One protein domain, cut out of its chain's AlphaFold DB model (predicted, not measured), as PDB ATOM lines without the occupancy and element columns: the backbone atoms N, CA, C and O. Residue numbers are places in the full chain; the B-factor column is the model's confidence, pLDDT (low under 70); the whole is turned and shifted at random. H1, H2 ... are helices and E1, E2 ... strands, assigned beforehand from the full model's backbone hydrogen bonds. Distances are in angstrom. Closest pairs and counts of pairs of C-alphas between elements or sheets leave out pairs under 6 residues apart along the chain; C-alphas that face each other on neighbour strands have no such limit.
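Overview. This is residues 93 to 100, 444 to 525 and 652 to 672 of the 672 residues of an uncharacterized protein of Laetiporus sulphureus 93-53 (UniProt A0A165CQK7). A small sheet of three strands, E1, E6 and E5, with H2 over one face, makes one end of an elongated model, and a thin arm with the hairpin E3 and E4 at its tip makes the other. E2 and H1 lie in the arm between that tip and the sheet, and residues 656 to 657 pair beside E1. The printed part has 111 residues, with two named helices and six named strands in the order E1 E2 E3 E4 H1 E5 H2 E6; the three-strand sheet is mixed. The class is mixed, helices and strands, with under half of the residues, 47 of 111, in named elements. The whole is loose, with a radius of gyration of the C-alphas of 17.8 A and spans of 60 by 35 by 27 A.

Arrangement. E1, residues 95 to 98, is an edge strand, antiparallel to the inner strand E6, residues 516 to 520, with N 98 and O 517 2.9 A apart, within hydrogen-bond range. E5, residues 493 to 497, is the other edge strand, parallel to E6, with N 494 and O 516 2.8 A apart. H2, residues 503 to 512, is on this sheet at a height of 8.5 A, two layers with the helix on one face. It runs along the strands, at 4 degrees to E6 on the local plane, over E6 and only just over E5, on which 3 of its C-alphas fall. The closest C-alphas of H2 and E5 are those of Gly 510 and Ser 494, 5.6 A apart. E5, H2 and E6 form a strand-helix-strand unit, two parallel neighbour strands with a helix between, with a right-handed crossover. E3, residues 458 to 460, and E4, residues 463 to 468, form an antiparallel hairpin, with N 468 and O 458 3.0 A apart; both are apart from E5 and E6. E2, residues 451 to 453, pairs with no named strand and is near H1, residues 471 to 481. In H1 and H2 every O i to N i+4 pair is within hydrogen-bond range.

Along the chain. E1 begins at C-alpha 95, (-65.193, -102.061, 30.670). H1 is 15.3 A long and ends at C-alpha 481, (-66.544, -116.730, 20.799). E5 is 13.1 A long, H2 14.3 A and E6 12.9 A; E6 ends at C-alpha 520, (-62.834, -100.836, 35.396). E1 is 10.7 A long, E4 10.6 A, E2 6.7 A and E3 6.4 A.

Size, cuts and confidence. The C-alphas of Asp 462 and Gln 501, the two farthest apart, are 60.5 A apart. Residues 101 to 443 are cut out, with C-alphas 100 and 444 31.2 A apart, and so are residues 526 to 651, with C-alphas 525 and 652 27.9 A apart. The link from H1 to E5, 11 residues, is long. Residues 652 to 672 hold no named element. Mean pLDDT of the printed part is 70.2; it is under 70 in 38 residues, among them 93 to 100 and 453 to 472.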
ATOM      1  N   ALA A  93     -70.774-104.611  35.073       25.53
ATOM      2  CA  ALA A  93     -70.275-103.253  34.866       25.53
ATOM      3  C   ALA A  93     -69.580-103.110  33.495       25.53
ATOM      4  O   ALA A  93     -68.991-104.081  33.018       25.53
ATOM      5  N   PRO A  94     -69.611-101.919  32.867       29.44
ATOM      6  CA  PRO A  94     -68.892-101.661  31.621       29.44
ATOM      7  C   PRO A  94     -67.367-101.640  31.816       29.44
ATOM      8  O   PRO A  94     -66.852-101.292  32.884       29.44
ATOM      9  N   TYR A  95     -66.655-101.991  30.746       30.45
ATOM     10  CA  TYR A  95     -65.193-102.061  30.670       30.45
ATOM     11  C   TYR A  95     -64.654-100.975  29.726       30.45
ATOM     12  O   TYR A  95     -65.282-100.694  28.709       30.45
ATOM     13  N   TYR A  96     -63.486-100.402  30.030       37.72
ATOM     14  CA  TYR A  96     -62.887 -99.290  29.277       37.72
ATOM     15  C   TYR A  96     -61.491 -99.640  28.757       37.72
ATOM     16  O   TYR A  96     -60.779-100.344  29.465       37.72
ATOM     17  N   TYR A  97     -61.080 -99.158  27.574       35.38
ATOM     18  CA  TYR A  97     -59.841 -99.607  26.906       35.38
ATOM     19  C   TYR A  97     -58.957 -98.478  26.339       35.38
ATOM     20  O   TYR A  97     -59.472 -97.644  25.600       35.38
ATOM     21  N   ILE A  98     -57.640 -98.507  26.623       29.27
ATOM     22  CA  ILE A  98     -56.592 -97.633  26.042       29.27
ATOM     23  C   ILE A  98     -55.454 -98.459  25.427       29.27
ATOM     24  O   ILE A  98     -54.941 -99.391  26.057       29.27
ATOM     25  N   ARG A  99     -55.019 -98.070  24.223       33.88
ATOM     26  CA  ARG A  99     -53.802 -98.552  23.547       33.88
ATOM     27  C   ARG A  99     -52.747 -97.449  23.471       33.88
ATOM     28  O   ARG A  99     -53.127 -96.300  23.312       33.88
ATOM     29  N   CYS A 100     -51.467 -97.817  23.434       26.64
ATOM     30  CA  CYS A 100     -50.408 -97.031  22.797       26.64
ATOM     31  C   CYS A 100     -49.408 -97.961  22.103       26.64
ATOM     32  O   CYS A 100     -49.001 -98.965  22.684       26.64
ATOM     33  N   VAL A 444     -74.776-117.230  18.766       73.81
ATOM     34  CA  VAL A 444     -73.590-117.686  19.498       73.81
ATOM     35  C   VAL A 444     -73.547-117.093  20.895       73.81
ATOM     36  O   VAL A 444     -73.658-115.883  21.094       73.81
ATOM     37  N   GLN A 445     -73.339-117.976  21.870       79.06
ATOM     38  CA  GLN A 445     -73.139-117.605  23.259       79.06
ATOM     39  C   GLN A 445     -71.662-117.294  23.521       79.06
ATOM     40  O   GLN A 445     -70.779-118.119  23.282       79.06
ATOM     41  N   TRP A 446     -71.394-116.103  24.046       79.69
ATOM     42  CA  TRP A 446     -70.075-115.692  24.509       79.69
ATOM     43  C   TRP A 446     -69.772-116.298  25.880       79.69
ATOM     44  O   TRP A 446     -70.668-116.516  26.698       79.69
ATOM     45  N   SER A 447     -68.486-116.465  26.190       73.88
ATOM     46  CA  SER A 447     -68.007-116.905  27.510       73.88
ATOM     47  C   SER A 447     -68.442-115.993  28.671       73.88
ATOM     48  O   SER A 447     -68.475-116.428  29.818       73.88
ATOM     49  N   THR A 448     -68.845-114.753  28.378       70.94
ATOM     50  CA  THR A 448     -69.425-113.785  29.326       70.94
ATOM     51  C   THR A 448     -70.933-113.972  29.563       70.94
ATOM     52  O   THR A 448     -71.550-113.153  30.238       70.94
ATOM     53  N   GLY A 449     -71.556-115.005  28.983       75.31
ATOM     54  CA  GLY A 449     -72.986-115.310  29.109       75.31
ATOM     55  C   GLY A 449     -73.911-114.539  28.159       75.31
ATOM     56  O   GLY A 449     -75.095-114.864  28.082       75.31
ATOM     57  N   HIS A 450     -73.390-113.560  27.414       76.19
ATOM     58  CA  HIS A 450     -74.134-112.836  26.380       76.19
ATOM     59  C   HIS A 450     -74.444-113.747  25.187       76.19
ATOM     60  O   HIS A 450     -73.655-114.634  24.870       76.19
ATOM     61  N   CYS A 451     -75.549-113.489  24.486       73.00
ATOM     62  CA  CYS A 451     -75.834-114.102  23.191       73.00
ATOM     63  C   CYS A 451     -75.781-113.039  22.089       73.00
ATOM     64  O   CYS A 451     -76.271-111.925  22.284       73.00
ATOM     65  N   THR A 452     -75.203-113.387  20.943       72.69
ATOM     66  CA  THR A 452     -75.209-112.564  19.730       72.69
ATOM     67  C   THR A 452     -75.864-113.347  18.604       72.69
ATOM     68  O   THR A 452     -75.421-114.447  18.271       72.69
ATOM     69  N   LEU A 453     -76.899-112.752  18.008       69.44
ATOM     70  CA  LEU A 453     -77.415-113.159  16.704       69.44
ATOM     71  C   LEU A 453     -76.312-112.941  15.667       69.44
ATOM     72  O   LEU A 453     -75.692-111.875  15.640       69.44
ATOM     73  N   LEU A 454     -76.036-113.959  14.859       66.94
ATOM     74  CA  LEU A 454     -74.968-113.895  13.868       66.94
ATOM     75  C   LEU A 454     -75.296-112.881  12.753       66.94
ATOM     76  O   LEU A 454     -76.480-112.676  12.478       66.94
ATOM     77  N   PRO A 455     -74.288-112.249  12.112       55.03
ATOM     78  CA  PRO A 455     -74.453-111.058  11.253       55.03
ATOM     79  C   PRO A 455     -75.220-111.231   9.923       55.03
ATOM     80  O   PRO A 455     -74.936-110.536   8.950       55.03
ATOM     81  N   THR A 456     -76.102-112.222   9.797       53.12
ATOM     82  CA  THR A 456     -76.270-112.929   8.521       53.12
ATOM     83  C   THR A 456     -77.609-113.654   8.369       53.12
ATOM     84  O   THR A 456     -77.643-114.881   8.379       53.12
ATOM     85  N   LEU A 457     -78.703-112.921   8.144       52.72
ATOM     86  CA  LEU A 457     -79.894-113.446   7.448       52.72
ATOM     87  C   LEU A 457     -80.583-112.343   6.611       52.72
ATOM     88  O   LEU A 457     -81.743-111.997   6.841       52.72
ATOM     89  N   PHE A 458     -79.890-111.773   5.620       52.44
ATOM     90  CA  PHE A 458     -80.477-110.755   4.737       52.44
ATOM     91  C   PHE A 458     -81.419-111.371   3.690       52.44
ATOM     92  O   PHE A 458     -81.012-111.651   2.562       52.44
ATOM     93  N   SER A 459     -82.687-111.586   4.041       46.62
ATOM     94  CA  SER A 459     -83.736-111.953   3.078       46.62
ATOM     95  C   SER A 459     -84.080-110.771   2.163       46.62
ATOM     96  O   SER A 459     -84.460-109.708   2.657       46.62
ATOM     97  N   ARG A 460     -84.041-110.948   0.832       49.91
ATOM     98  CA  ARG A 460     -84.590-109.924  -0.073       49.91
ATOM     99  C   ARG A 460     -86.117-109.886   0.059       49.91
ATOM    100  O   ARG A 460     -86.729-110.951   0.150       49.91
ATOM    101  N   PRO A 461     -86.760-108.705  -0.013       43.34
ATOM    102  CA  PRO A 461     -88.222-108.598   0.009       43.34
ATOM    103  C   PRO A 461     -88.906-109.424  -1.091       43.34
ATOM    104  O   PRO A 461     -89.950-110.028  -0.850       43.34
ATOM    105  N   ASP A 462     -88.278-109.483  -2.269       53.62
ATOM    106  CA  ASP A 462     -88.789-110.178  -3.456       53.62
ATOM    107  C   ASP A 462     -88.273-111.624  -3.589       53.62
ATOM    108  O   ASP A 462     -88.787-112.391  -4.403       53.62
ATOM    109  N   ASP A 463     -87.263-112.004  -2.797       49.34
ATOM    110  CA  ASP A 463     -86.696-113.354  -2.767       49.34
ATOM    111  C   ASP A 463     -86.247-113.738  -1.340       49.34
ATOM    112  O   ASP A 463     -85.079-113.569  -0.966       49.34
ATOM    113  N   PRO A 464     -87.155-114.295  -0.519       49.84
ATOM    114  CA  PRO A 464     -86.814-114.798   0.808       49.84
ATOM    115  C   PRO A 464     -85.939-116.068   0.789       49.84
ATOM    116  O   PRO A 464     -85.627-116.578   1.861       49.84
ATOM    117  N   GLN A 465     -85.539-116.594  -0.380       46.59
ATOM    118  CA  GLN A 465     -84.495-117.623  -0.488       46.59
ATOM    119  C   GLN A 465     -83.104-117.034  -0.757       46.59
ATOM    120  O   GLN A 465     -82.109-117.729  -0.550       46.59
ATOM    121  N   SER A 466     -82.992-115.765  -1.169       48.78
ATOM    122  CA  SER A 466     -81.701-115.111  -1.410       48.78
ATOM    123  C   SER A 466     -81.107-114.515  -0.129       48.78
ATOM    124  O   SER A 466     -80.718-113.347  -0.102       48.78
ATOM    125  N   THR A 467     -81.070-115.302   0.944       54.59
ATOM    126  CA  THR A 467     -80.440-114.917   2.207       54.59
ATOM    127  C   THR A 467     -78.961-114.620   1.965       54.59
ATOM    128  O   THR A 467     -78.165-115.542   1.783       54.59
ATOM    129  N   ILE A 468     -78.576-113.342   1.949       52.53
ATOM    130  CA  ILE A 468     -77.161-112.976   1.860       52.53
ATOM    131  C   ILE A 468     -76.552-113.200   3.245       52.53
ATOM    132  O   ILE A 468     -76.898-112.542   4.225       52.53
ATOM    133  N   VAL A 469     -75.675-114.196   3.304       59.81
ATOM    134  CA  VAL A 469     -74.903-114.600   4.474       59.81
ATOM    135  C   VAL A 469     -73.451-114.253   4.185       59.81
ATOM    136  O   VAL A 469     -72.853-114.846   3.285       59.81
ATOM    137  N   ASN A 470     -72.873-113.311   4.936       65.19
ATOM    138  CA  ASN A 470     -71.422-113.173   4.971       65.19
ATOM    139  C   ASN A 470     -70.834-114.295   5.840       65.19
ATOM    140  O   ASN A 470     -70.647-114.159   7.048       65.19
ATOM    141  N   GLU A 471     -70.600-115.444   5.212       67.31
ATOM    142  CA  GLU A 471     -70.079-116.648   5.862       67.31
ATOM    143  C   GLU A 471     -68.721-116.397   6.549       67.31
ATOM    144  O   GLU A 471     -68.447-116.991   7.593       67.31
ATOM    145  N   ASP A 472     -67.907-115.467   6.036       69.44
ATOM    146  CA  ASP A 472     -66.637-115.081   6.661       69.44
ATOM    147  C   ASP A 472     -66.863-114.350   8.004       69.44
ATOM    148  O   ASP A 472     -66.158-114.632   8.977       69.44
ATOM    149  N   ASP A 473     -67.897-113.500   8.114       74.12
ATOM    150  CA  ASP A 473     -68.292-112.868   9.386       74.12
ATOM    151  C   ASP A 473     -68.827-113.908  10.383       74.12
ATOM    152  O   ASP A 473     -68.462-113.871  11.563       74.12
ATOM    153  N   ILE A 474     -69.641-114.876   9.928       74.25
ATOM    154  CA  ILE A 474     -70.091-115.996  10.777       74.25
ATOM    155  C   ILE A 474     -68.886-116.739  11.344       74.25
ATOM    156  O   ILE A 474     -68.816-116.978  12.553       74.25
ATOM    157  N   GLN A 475     -67.957-117.143  10.477       74.75
ATOM    158  CA  GLN A 475     -66.803-117.939  10.877       74.75
ATOM    159  C   GLN A 475     -65.878-117.150  11.798       74.75
ATOM    160  O   GLN A 475     -65.382-117.719  12.771       74.75
ATOM    161  N   LEU A 476     -65.710-115.844  11.570       76.06
ATOM    162  CA  LEU A 476     -64.977-114.964  12.472       76.06
ATOM    163  C   LEU A 476     -65.660-114.872  13.845       76.06
ATOM    164  O   LEU A 476     -64.993-115.090  14.855       76.06
ATOM    165  N   VAL A 477     -66.974-114.639  13.922       76.75
ATOM    166  CA  VAL A 477     -67.688-114.573  15.212       76.75
ATOM    167  C   VAL A 477     -67.666-115.928  15.934       76.75
ATOM    168  O   VAL A 477     -67.312-115.966  17.112       76.75
ATOM    169  N   LYS A 478     -67.935-117.048  15.243       77.88
ATOM    170  CA  LYS A 478     -67.819-118.417  15.800       77.88
ATOM    171  C   LYS A 478     -66.378-118.736  16.247       77.88
ATOM    172  O   LYS A 478     -66.176-119.433  17.242       77.88
ATOM    173  N   PHE A 479     -65.360-118.208  15.563       77.75
ATOM    174  CA  PHE A 479     -63.961-118.324  15.981       77.75
ATOM    175  C   PHE A 479     -63.666-117.492  17.235       77.75
ATOM    176  O   PHE A 479     -63.023-118.005  18.151       77.75
ATOM    177  N   LEU A 480     -64.118-116.236  17.295       77.62
ATOM    178  CA  LEU A 480     -63.871-115.311  18.407       77.62
ATOM    179  C   LEU A 480     -64.531-115.785  19.705       77.62
ATOM    180  O   LEU A 480     -63.880-115.810  20.746       77.62
ATOM    181  N   THR A 481     -65.785-116.224  19.642       77.44
ATOM    182  CA  THR A 481     -66.544-116.730  20.799       77.44
ATOM    183  C   THR A 481     -65.947-118.014  21.384       77.44
ATOM    184  O   THR A 481     -66.066-118.251  22.584       77.44
ATOM    185  N   SER A 482     -65.242-118.813  20.569       77.50
ATOM    186  CA  SER A 482     -64.488-119.991  21.028       77.50
ATOM    187  C   SER A 482     -63.226-119.652  21.840       77.50
ATOM    188  O   SER A 482     -62.594-120.551  22.403       77.50
ATOM    189  N   ARG A 483     -62.817-118.376  21.893       78.75
ATOM    190  CA  ARG A 483     -61.624-117.927  22.624       78.75
ATOM    191  C   ARG A 483     -61.970-117.538  24.066       78.75
ATOM    192  O   ARG A 483     -63.049-117.004  24.326       78.75
ATOM    193  N   PRO A 484     -61.055-117.776  25.024       77.75
ATOM    194  CA  PRO A 484     -61.222-117.255  26.373       77.75
ATOM    195  C   PRO A 484     -61.216-115.723  26.342       77.75
ATOM    196  O   PRO A 484     -60.412-115.114  25.632       77.75
ATOM    197  N   ALA A 485     -62.092-115.106  27.134       81.25
ATOM    198  CA  ALA A 485     -62.047-113.669  27.371       81.25
ATOM    199  C   ALA A 485     -60.733-113.277  28.073       81.25
ATOM    200  O   ALA A 485     -60.137-114.082  28.794       81.25
ATOM    201  N   ALA A 486     -60.292-112.032  27.883       83.38
ATOM    202  CA  ALA A 486     -59.144-111.509  28.611       83.38
ATOM    203  C   ALA A 486     -59.438-111.456  30.124       83.38
ATOM    204  O   ALA A 486     -60.520-111.052  30.550       83.38
ATOM    205  N   HIS A 487     -58.452-111.842  30.927       83.56
ATOM    206  CA  HIS A 487     -58.508-111.905  32.389       83.56
ATOM    207  C   HIS A 487     -57.253-111.264  32.994       83.56
ATOM    208  O   HIS A 487     -56.287-111.017  32.279       83.56
ATOM    209  N   GLU A 488     -57.197-111.077  34.311       83.00
ATOM    210  CA  GLU A 488     -56.144-110.299  34.998       83.00
ATOM    211  C   GLU A 488     -54.699-110.772  34.758       83.00
ATOM    212  O   GLU A 488     -53.768-109.985  34.888       83.00
ATOM    213  N   HIS A 489     -54.498-112.025  34.339       83.06
ATOM    214  CA  HIS A 489     -53.187-112.574  33.965       83.06
ATOM    215  C   HIS A 489     -52.953-112.659  32.443       83.06
ATOM    216  O   HIS A 489     -52.076-113.393  31.985       83.06
ATOM    217  N   SER A 490     -53.759-111.979  31.622       85.75
ATOM    218  CA  SER A 490     -53.590-111.970  30.165       85.75
ATOM    219  C   SER A 490     -52.362-111.127  29.805       85.75
ATOM    220  O   SER A 490     -52.342-109.942  30.121       85.75
ATOM    221  N   PRO A 491     -51.349-111.683  29.112       84.94
ATOM    222  CA  PRO A 491     -50.032-111.047  28.979       84.94
ATOM    223  C   PRO A 491     -50.065-109.720  28.217       84.94
ATOM    224  O   PRO A 491     -49.216-108.865  28.438       84.94
ATOM    225  N   ASN A 492     -51.061-109.552  27.350       86.50
ATOM    226  CA  ASN A 492     -51.239-108.375  26.512       86.50
ATOM    227  C   ASN A 492     -52.074-107.274  27.181       86.50
ATOM    228  O   ASN A 492     -52.331-106.273  26.530       86.50
ATOM    229  N   PHE A 493     -52.556-107.456  28.417       88.62
ATOM    230  CA  PHE A 493     -53.496-106.539  29.066       88.62
ATOM    231  C   PHE A 493     -53.036-106.133  30.471       88.62
ATOM    232  O   PHE A 493     -52.531-106.956  31.233       88.62
ATOM    233  N   SER A 494     -53.297-104.879  30.839       89.50
ATOM    234  CA  SER A 494     -53.129-104.342  32.192       89.50
ATOM    235  C   SER A 494     -54.496-103.963  32.752       89.50
ATOM    236  O   SER A 494     -55.115-103.009  32.288       89.50
ATOM    237  N   PHE A 495     -54.991-104.720  33.732       89.94
ATOM    238  CA  PHE A 495     -56.303-104.496  34.346       89.94
ATOM    239  C   PHE A 495     -56.180-103.532  35.526       89.94
ATOM    240  O   PHE A 495     -55.516-103.837  36.513       89.94
ATOM    241  N   ILE A 496     -56.845-102.381  35.431       88.00
ATOM    242  CA  ILE A 496     -56.730-101.268  36.376       88.00
ATOM    243  C   ILE A 496     -58.112-100.993  36.974       88.00
ATOM    244  O   ILE A 496     -59.115-100.949  36.263       88.00
ATOM    245  N   ASN A 497     -58.201-100.808  38.288       85.06
ATOM    246  CA  ASN A 497     -59.448-100.409  38.945       85.06
ATOM    247  C   ASN A 497     -59.479 -98.881  39.098       85.06
ATOM    248  O   ASN A 497     -58.499 -98.311  39.575       85.06
ATOM    249  N   SER A 498     -60.585 -98.214  38.752       79.81
ATOM    250  CA  SER A 498     -60.716 -96.752  38.899       79.81
ATOM    251  C   SER A 498     -60.596 -96.264  40.344       79.81
ATOM    252  O   SER A 498     -60.287 -95.101  40.574       79.81
ATOM    253  N   THR A 499     -60.799 -97.147  41.327       80.44
ATOM    254  CA  THR A 499     -60.575 -96.851  42.749       80.44
ATOM    255  C   THR A 499     -59.101 -96.927  43.166       80.44
ATOM    256  O   THR A 499     -58.803 -96.786  44.352       80.44
ATOM    257  N   SER A 500     -58.177 -97.207  42.240       79.81
ATOM    258  CA  SER A 500     -56.736 -97.140  42.496       79.81
ATOM    259  C   SER A 500     -56.314 -95.703  42.805       79.81
ATOM    260  O   SER A 500     -56.790 -94.758  42.181       79.81
ATOM    261  N   GLN A 501     -55.379 -95.533  43.741       78.50
ATOM    262  CA  GLN A 501     -54.771 -94.225  44.021       78.50
ATOM    263  C   GLN A 501     -53.822 -93.764  42.906       78.50
ATOM    264  O   GLN A 501     -53.529 -92.576  42.817       78.50
ATOM    265  N   ASP A 502     -53.362 -94.693  42.066       82.69
ATOM    266  CA  ASP A 502     -52.447 -94.438  40.956       82.69
ATOM    267  C   ASP A 502     -52.932 -95.166  39.693       82.69
ATOM    268  O   ASP A 502     -52.393 -96.194  39.280       82.69
ATOM    269  N   VAL A 503     -54.036 -94.678  39.117       79.62
ATOM    270  CA  VAL A 503     -54.527 -95.143  37.806       79.62
ATOM    271  C   VAL A 503     -53.538 -94.743  36.707       79.62
ATOM    272  O   VAL A 503     -53.209 -95.566  35.857       79.62
ATOM    273  N   ALA A 504     -53.027 -93.508  36.755       76.69
ATOM    274  CA  ALA A 504     -52.155 -92.946  35.728       76.69
ATOM    275  C   ALA A 504     -50.805 -93.678  35.627       76.69
ATOM    276  O   ALA A 504     -50.433 -94.112  34.543       76.69
ATOM    277  N   GLY A 505     -50.099 -93.905  36.739       79.44
ATOM    278  CA  GLY A 505     -48.834 -94.645  36.740       79.44
ATOM    279  C   GLY A 505     -48.990 -96.100  36.289       79.44
ATOM    280  O   GLY A 505     -48.157 -96.606  35.535       79.44
ATOM    281  N   GLN A 506     -50.091 -96.763  36.662       84.50
ATOM    282  CA  GLN A 506     -50.414 -98.114  36.179       84.50
ATOM    283  C   GLN A 506     -50.709 -98.148  34.676       84.50
ATOM    284  O   GLN A 506     -50.313 -99.100  34.000       84.50
ATOM    285  N   MET A 507     -51.365 -97.113  34.144       80.94
ATOM    286  CA  MET A 507     -51.553 -96.961  32.706       80.94
ATOM    287  C   MET A 507     -50.229 -96.743  31.989       80.94
ATOM    288  O   MET A 507     -49.895 -97.552  31.133       80.94
ATOM    289  N   CYS A 508     -49.447 -95.729  32.371       77.12
ATOM    290  CA  CYS A 508     -48.146 -95.457  31.760       77.12
ATOM    291  C   CYS A 508     -47.256 -96.710  31.769       77.12
ATOM    292  O   CYS A 508     -46.677 -97.057  30.746       77.12
ATOM    293  N   THR A 509     -47.226 -97.455  32.882       83.12
ATOM    294  CA  THR A 509     -46.496 -98.731  32.975       83.12
ATOM    295  C   THR A 509     -47.001 -99.752  31.953       83.12
ATOM    296  O   THR A 509     -46.207-100.304  31.198       83.12
ATOM    297  N   GLY A 510     -48.317 -99.985  31.880       84.50
ATOM    298  CA  GLY A 510     -48.896-100.931  30.923       84.50
ATOM    299  C   GLY A 510     -48.662-100.535  29.464       84.50
ATOM    300  O   GLY A 510     -48.275-101.377  28.657       84.50
ATOM    301  N   LEU A 511     -48.829 -99.256  29.136       79.06
ATOM    302  CA  LEU A 511     -48.630 -98.712  27.794       79.06
ATOM    303  C   LEU A 511     -47.151 -98.783  27.370       79.06
ATOM    304  O   LEU A 511     -46.860 -99.203  26.253       79.06
ATOM    305  N   CYS A 512     -46.207 -98.486  28.271       77.94
ATOM    306  CA  CYS A 512     -44.771 -98.683  28.030       77.94
ATOM    307  C   CYS A 512     -44.378-100.162  27.859       77.94
ATOM    308  O   CYS A 512     -43.415-100.461  27.158       77.94
ATOM    309  N   GLU A 513     -45.119-101.094  28.462       81.81
ATOM    310  CA  GLU A 513     -44.970-102.540  28.244       81.81
ATOM    311  C   GLU A 513     -45.657-103.035  26.950       81.81
ATOM    312  O   GLU A 513     -45.689-104.242  26.697       81.81
ATOM    313  N   GLY A 514     -46.226-102.136  26.135       77.81
ATOM    314  CA  GLY A 514     -46.965-102.473  24.914       77.81
ATOM    315  C   GLY A 514     -48.309-103.160  25.180       77.81
ATOM    316  O   GLY A 514     -48.822-103.874  24.317       77.81
ATOM    317  N   LYS A 515     -48.872-103.002  26.384       85.31
ATOM    318  CA  LYS A 515     -50.114-103.661  26.803       85.31
ATOM    319  C   LYS A 515     -51.339-102.789  26.592       85.31
ATOM    320  O   LYS A 515     -51.334-101.568  26.705       85.31
ATOM    321  N   ALA A 516     -52.442-103.488  26.392       85.75
ATOM    322  CA  ALA A 516     -53.785-102.969  26.408       85.75
ATOM    323  C   ALA A 516     -54.246-102.617  27.840       85.75
ATOM    324  O   ALA A 516     -54.494-103.510  28.652       85.75
ATOM    325  N   CYS A 517     -54.412-101.336  28.169       86.31
ATOM    326  CA  CYS A 517     -54.879-100.917  29.493       86.31
ATOM    327  C   CYS A 517     -56.409-100.987  29.588       86.31
ATOM    328  O   CYS A 517     -57.111-100.275  28.870       86.31
ATOM    329  N   LEU A 518     -56.928-101.833  30.485       87.75
ATOM    330  CA  LEU A 518     -58.357-101.987  30.740       87.75
ATOM    331  C   LEU A 518     -58.742-101.377  32.092       87.75
ATOM    332  O   LEU A 518     -58.494-101.982  33.137       87.75
ATOM    333  N   ILE A 519     -59.387-100.210  32.083       85.38
ATOM    334  CA  ILE A 519     -59.848 -99.554  33.311       85.38
ATOM    335  C   ILE A 519     -61.265-100.045  33.639       85.38
ATOM    336  O   ILE A 519     -62.149-100.076  32.783       85.38
ATOM    337  N   ARG A 520     -61.510-100.441  34.889       82.88
ATOM    338  CA  ARG A 520     -62.834-100.836  35.396       82.88
ATOM    339  C   ARG A 520     -63.466 -99.689  36.178       82.88
ATOM    340  O   ARG A 520     -62.770 -99.017  36.930       82.88
ATOM    341  N   ASN A 521     -64.785 -99.516  36.059       75.06
ATOM    342  CA  ASN A 521     -65.590 -98.586  36.869       75.06
ATOM    343  C   ASN A 521     -65.206 -97.090  36.779       75.06
ATOM    344  O   ASN A 521     -65.500 -96.345  37.715       75.06
ATOM    345  N   MET A 522     -64.521 -96.636  35.722       72.00
ATOM    346  CA  MET A 522     -64.064 -95.238  35.634       72.00
ATOM    347  C   MET A 522     -65.203 -94.263  35.340       72.00
ATOM    348  O   MET A 522     -65.344 -93.247  36.014       72.00
ATOM    349  N   ILE A 523     -66.048 -94.612  34.376       67.50
ATOM    350  CA  ILE A 523     -67.314 -93.936  34.111       67.50
ATOM    351  C   ILE A 523     -68.445 -94.876  34.539       67.50
ATOM    352  O   ILE A 523     -68.275 -96.094  34.652       67.50
ATOM    353  N   ARG A 524     -69.614 -94.307  34.830       62.44
ATOM    354  CA  ARG A 524     -70.870 -95.051  34.881       62.44
ATOM    355  C   ARG A 524     -71.782 -94.431  33.829       62.44
ATOM    356  O   ARG A 524     -72.140 -93.269  34.012       62.44
ATOM    357  N   PRO A 525     -72.132 -95.143  32.743       62.56
ATOM    358  CA  PRO A 525     -73.119 -94.636  31.805       62.56
ATOM    359  C   PRO A 525     -74.455 -94.410  32.532       62.56
ATOM    360  O   PRO A 525     -74.699 -95.045  33.573       62.56
ATOM    361  N   LYS A 652     -51.438 -94.838  13.750       63.88
ATOM    362  CA  LYS A 652     -51.040 -95.733  14.860       63.88
ATOM    363  C   LYS A 652     -51.155 -95.075  16.240       63.88
ATOM    364  O   LYS A 652     -50.484 -95.488  17.188       63.88
ATOM    365  N   ASN A 653     -52.000 -94.051  16.347       61.75
ATOM    366  CA  ASN A 653     -52.167 -93.288  17.570       61.75
ATOM    367  C   ASN A 653     -52.777 -94.126  18.702       61.75
ATOM    368  O   ASN A 653     -53.421 -95.158  18.504       61.75
ATOM    369  N   CYS A 654     -52.562 -93.646  19.922       66.44
ATOM    370  CA  CYS A 654     -53.189 -94.179  21.115       66.44
ATOM    371  C   CYS A 654     -54.704 -93.884  21.099       66.44
ATOM    372  O   CYS A 654     -55.101 -92.720  21.164       66.44
ATOM    373  N   THR A 655     -55.553 -94.914  21.046       72.75
ATOM    374  CA  THR A 655     -57.024 -94.770  21.058       72.75
ATOM    375  C   THR A 655     -57.604 -95.166  22.414       72.75
ATOM    376  O   THR A 655     -57.218 -96.186  22.993       72.75
ATOM    377  N   TRP A 656     -58.569 -94.378  22.897       76.81
ATOM    378  CA  TRP A 656     -59.379 -94.628  24.096       76.81
ATOM    379  C   TRP A 656     -60.837 -94.896  23.714       76.81
ATOM    380  O   TRP A 656     -61.390 -94.207  22.858       76.81
ATOM    381  N   ILE A 657     -61.475 -95.875  24.364       80.50
ATOM    382  CA  ILE A 657     -62.856 -96.279  24.062       80.50
ATOM    383  C   ILE A 657     -63.718 -96.331  25.331       80.50
ATOM    384  O   ILE A 657     -63.420 -97.067  26.278       80.50
ATOM    385  N   ILE A 658     -64.848 -95.612  25.292       79.12
ATOM    386  CA  ILE A 658     -65.911 -95.618  26.309       79.12
ATOM    387  C   ILE A 658     -67.182 -96.255  25.724       79.12
ATOM    388  O   ILE A 658     -67.856 -95.625  24.908       79.12
ATOM    389  N   PRO A 659     -67.583 -97.473  26.138       79.06
ATOM    390  CA  PRO A 659     -68.929 -97.958  25.865       79.06
ATOM    391  C   PRO A 659     -69.943 -97.223  26.754       79.06
ATOM    392  O   PRO A 659     -69.939 -97.370  27.979       79.06
ATOM    393  N   HIS A 660     -70.826 -96.443  26.126       77.19
ATOM    394  CA  HIS A 660     -71.955 -95.785  26.795       77.19
ATOM    395  C   HIS A 660     -73.222 -96.654  26.819       77.19
ATOM    396  O   HIS A 660     -73.986 -96.598  27.779       77.19
ATOM    397  N   SER A 661     -73.434 -97.485  25.795       77.75
ATOM    398  CA  SER A 661     -74.541 -98.443  25.714       77.75
ATOM    399  C   SER A 661     -74.141 -99.664  24.879       77.75
ATOM    400  O   SER A 661     -73.172 -99.616  24.117       77.75
ATOM    401  N   GLY A 662     -74.887-100.760  25.029       77.62
ATOM    402  CA  GLY A 662     -74.614-102.035  24.368       77.62
ATOM    403  C   GLY A 662     -73.349-102.741  24.872       77.62
ATOM    404  O   GLY A 662     -72.805-102.429  25.932       77.62
ATOM    405  N   VAL A 663     -72.893-103.732  24.104       77.38
ATOM    406  CA  VAL A 663     -71.680-104.517  24.378       77.38
ATOM    407  C   VAL A 663     -70.880-104.626  23.085       77.38
ATOM    408  O   VAL A 663     -71.427-105.020  22.057       77.38
ATOM    409  N   LYS A 664     -69.585-104.303  23.140       81.88
ATOM    410  CA  LYS A 664     -68.631-104.525  22.044       81.88
ATOM    411  C   LYS A 664     -67.579-105.545  22.470       81.88
ATOM    412  O   LYS A 664     -67.075-105.488  23.591       81.88
ATOM    413  N   PHE A 665     -67.244-106.458  21.564       80.69
ATOM    414  CA  PHE A 665     -66.210-107.469  21.762       80.69
ATOM    415  C   PHE A 665     -64.980-107.095  20.938       80.69
ATOM    416  O   PHE A 665     -65.048-107.032  19.714       80.69
ATOM    417  N   TYR A 666     -63.858-106.845  21.613       80.25
ATOM    418  CA  TYR A 666     -62.600-106.456  20.981       80.25
ATOM    419  C   TYR A 666     -61.628-107.636  20.936       80.25
ATOM    420  O   TYR A 666     -61.348-108.255  21.965       80.25
ATOM    421  N   LEU A 667     -61.072-107.919  19.756       77.56
ATOM    422  CA  LEU A 667     -59.898-108.779  19.618       77.56
ATOM    423  C   LEU A 667     -58.642-107.904  19.640       77.56
ATOM    424  O   LEU A 667     -58.435-107.105  18.731       77.56
ATOM    425  N   TYR A 668     -57.774-108.102  20.631       75.38
ATOM    426  CA  TYR A 668     -56.456-107.474  20.655       75.38
ATOM    427  C   TYR A 668     -55.369-108.460  20.208       75.38
ATOM    428  O   TYR A 668     -55.084-109.450  20.888       75.38
ATOM    429  N   THR A 669     -54.732-108.167  19.076       69.75
ATOM    430  CA  THR A 669     -53.527-108.857  18.603       69.75
ATOM    431  C   THR A 669     -52.305-107.997  18.905       69.75
ATOM    432  O   THR A 669     -52.014-107.060  18.165       69.75
ATOM    433  N   GLY A 670     -51.592-108.312  19.988       62.94
ATOM    434  CA  GLY A 670     -50.333-107.637  20.307       62.94
ATOM    435  C   GLY A 670     -49.279-107.892  19.232       62.94
ATOM    436  O   GLY A 670     -49.173-109.013  18.719       62.94
ATOM    437  N   SER A 671     -48.498-106.864  18.909       51.81
ATOM    438  CA  SER A 671     -47.241-107.021  18.181       51.81
ATOM    439  C   SER A 671     -46.273-107.892  18.993       51.81
ATOM    440  O   SER A 671     -46.294-107.908  20.225       51.81
ATOM    441  N   ARG A 672     -45.454-108.671  18.287       40.00
ATOM    442  CA  ARG A 672     -44.355-109.475  18.833       40.00
ATOM    443  C   ARG A 672     -43.057-109.083  18.154       40.00
ATOM    444  O   ARG A 672     -43.147-108.756  16.949       40.00
TER     445      ARG A 672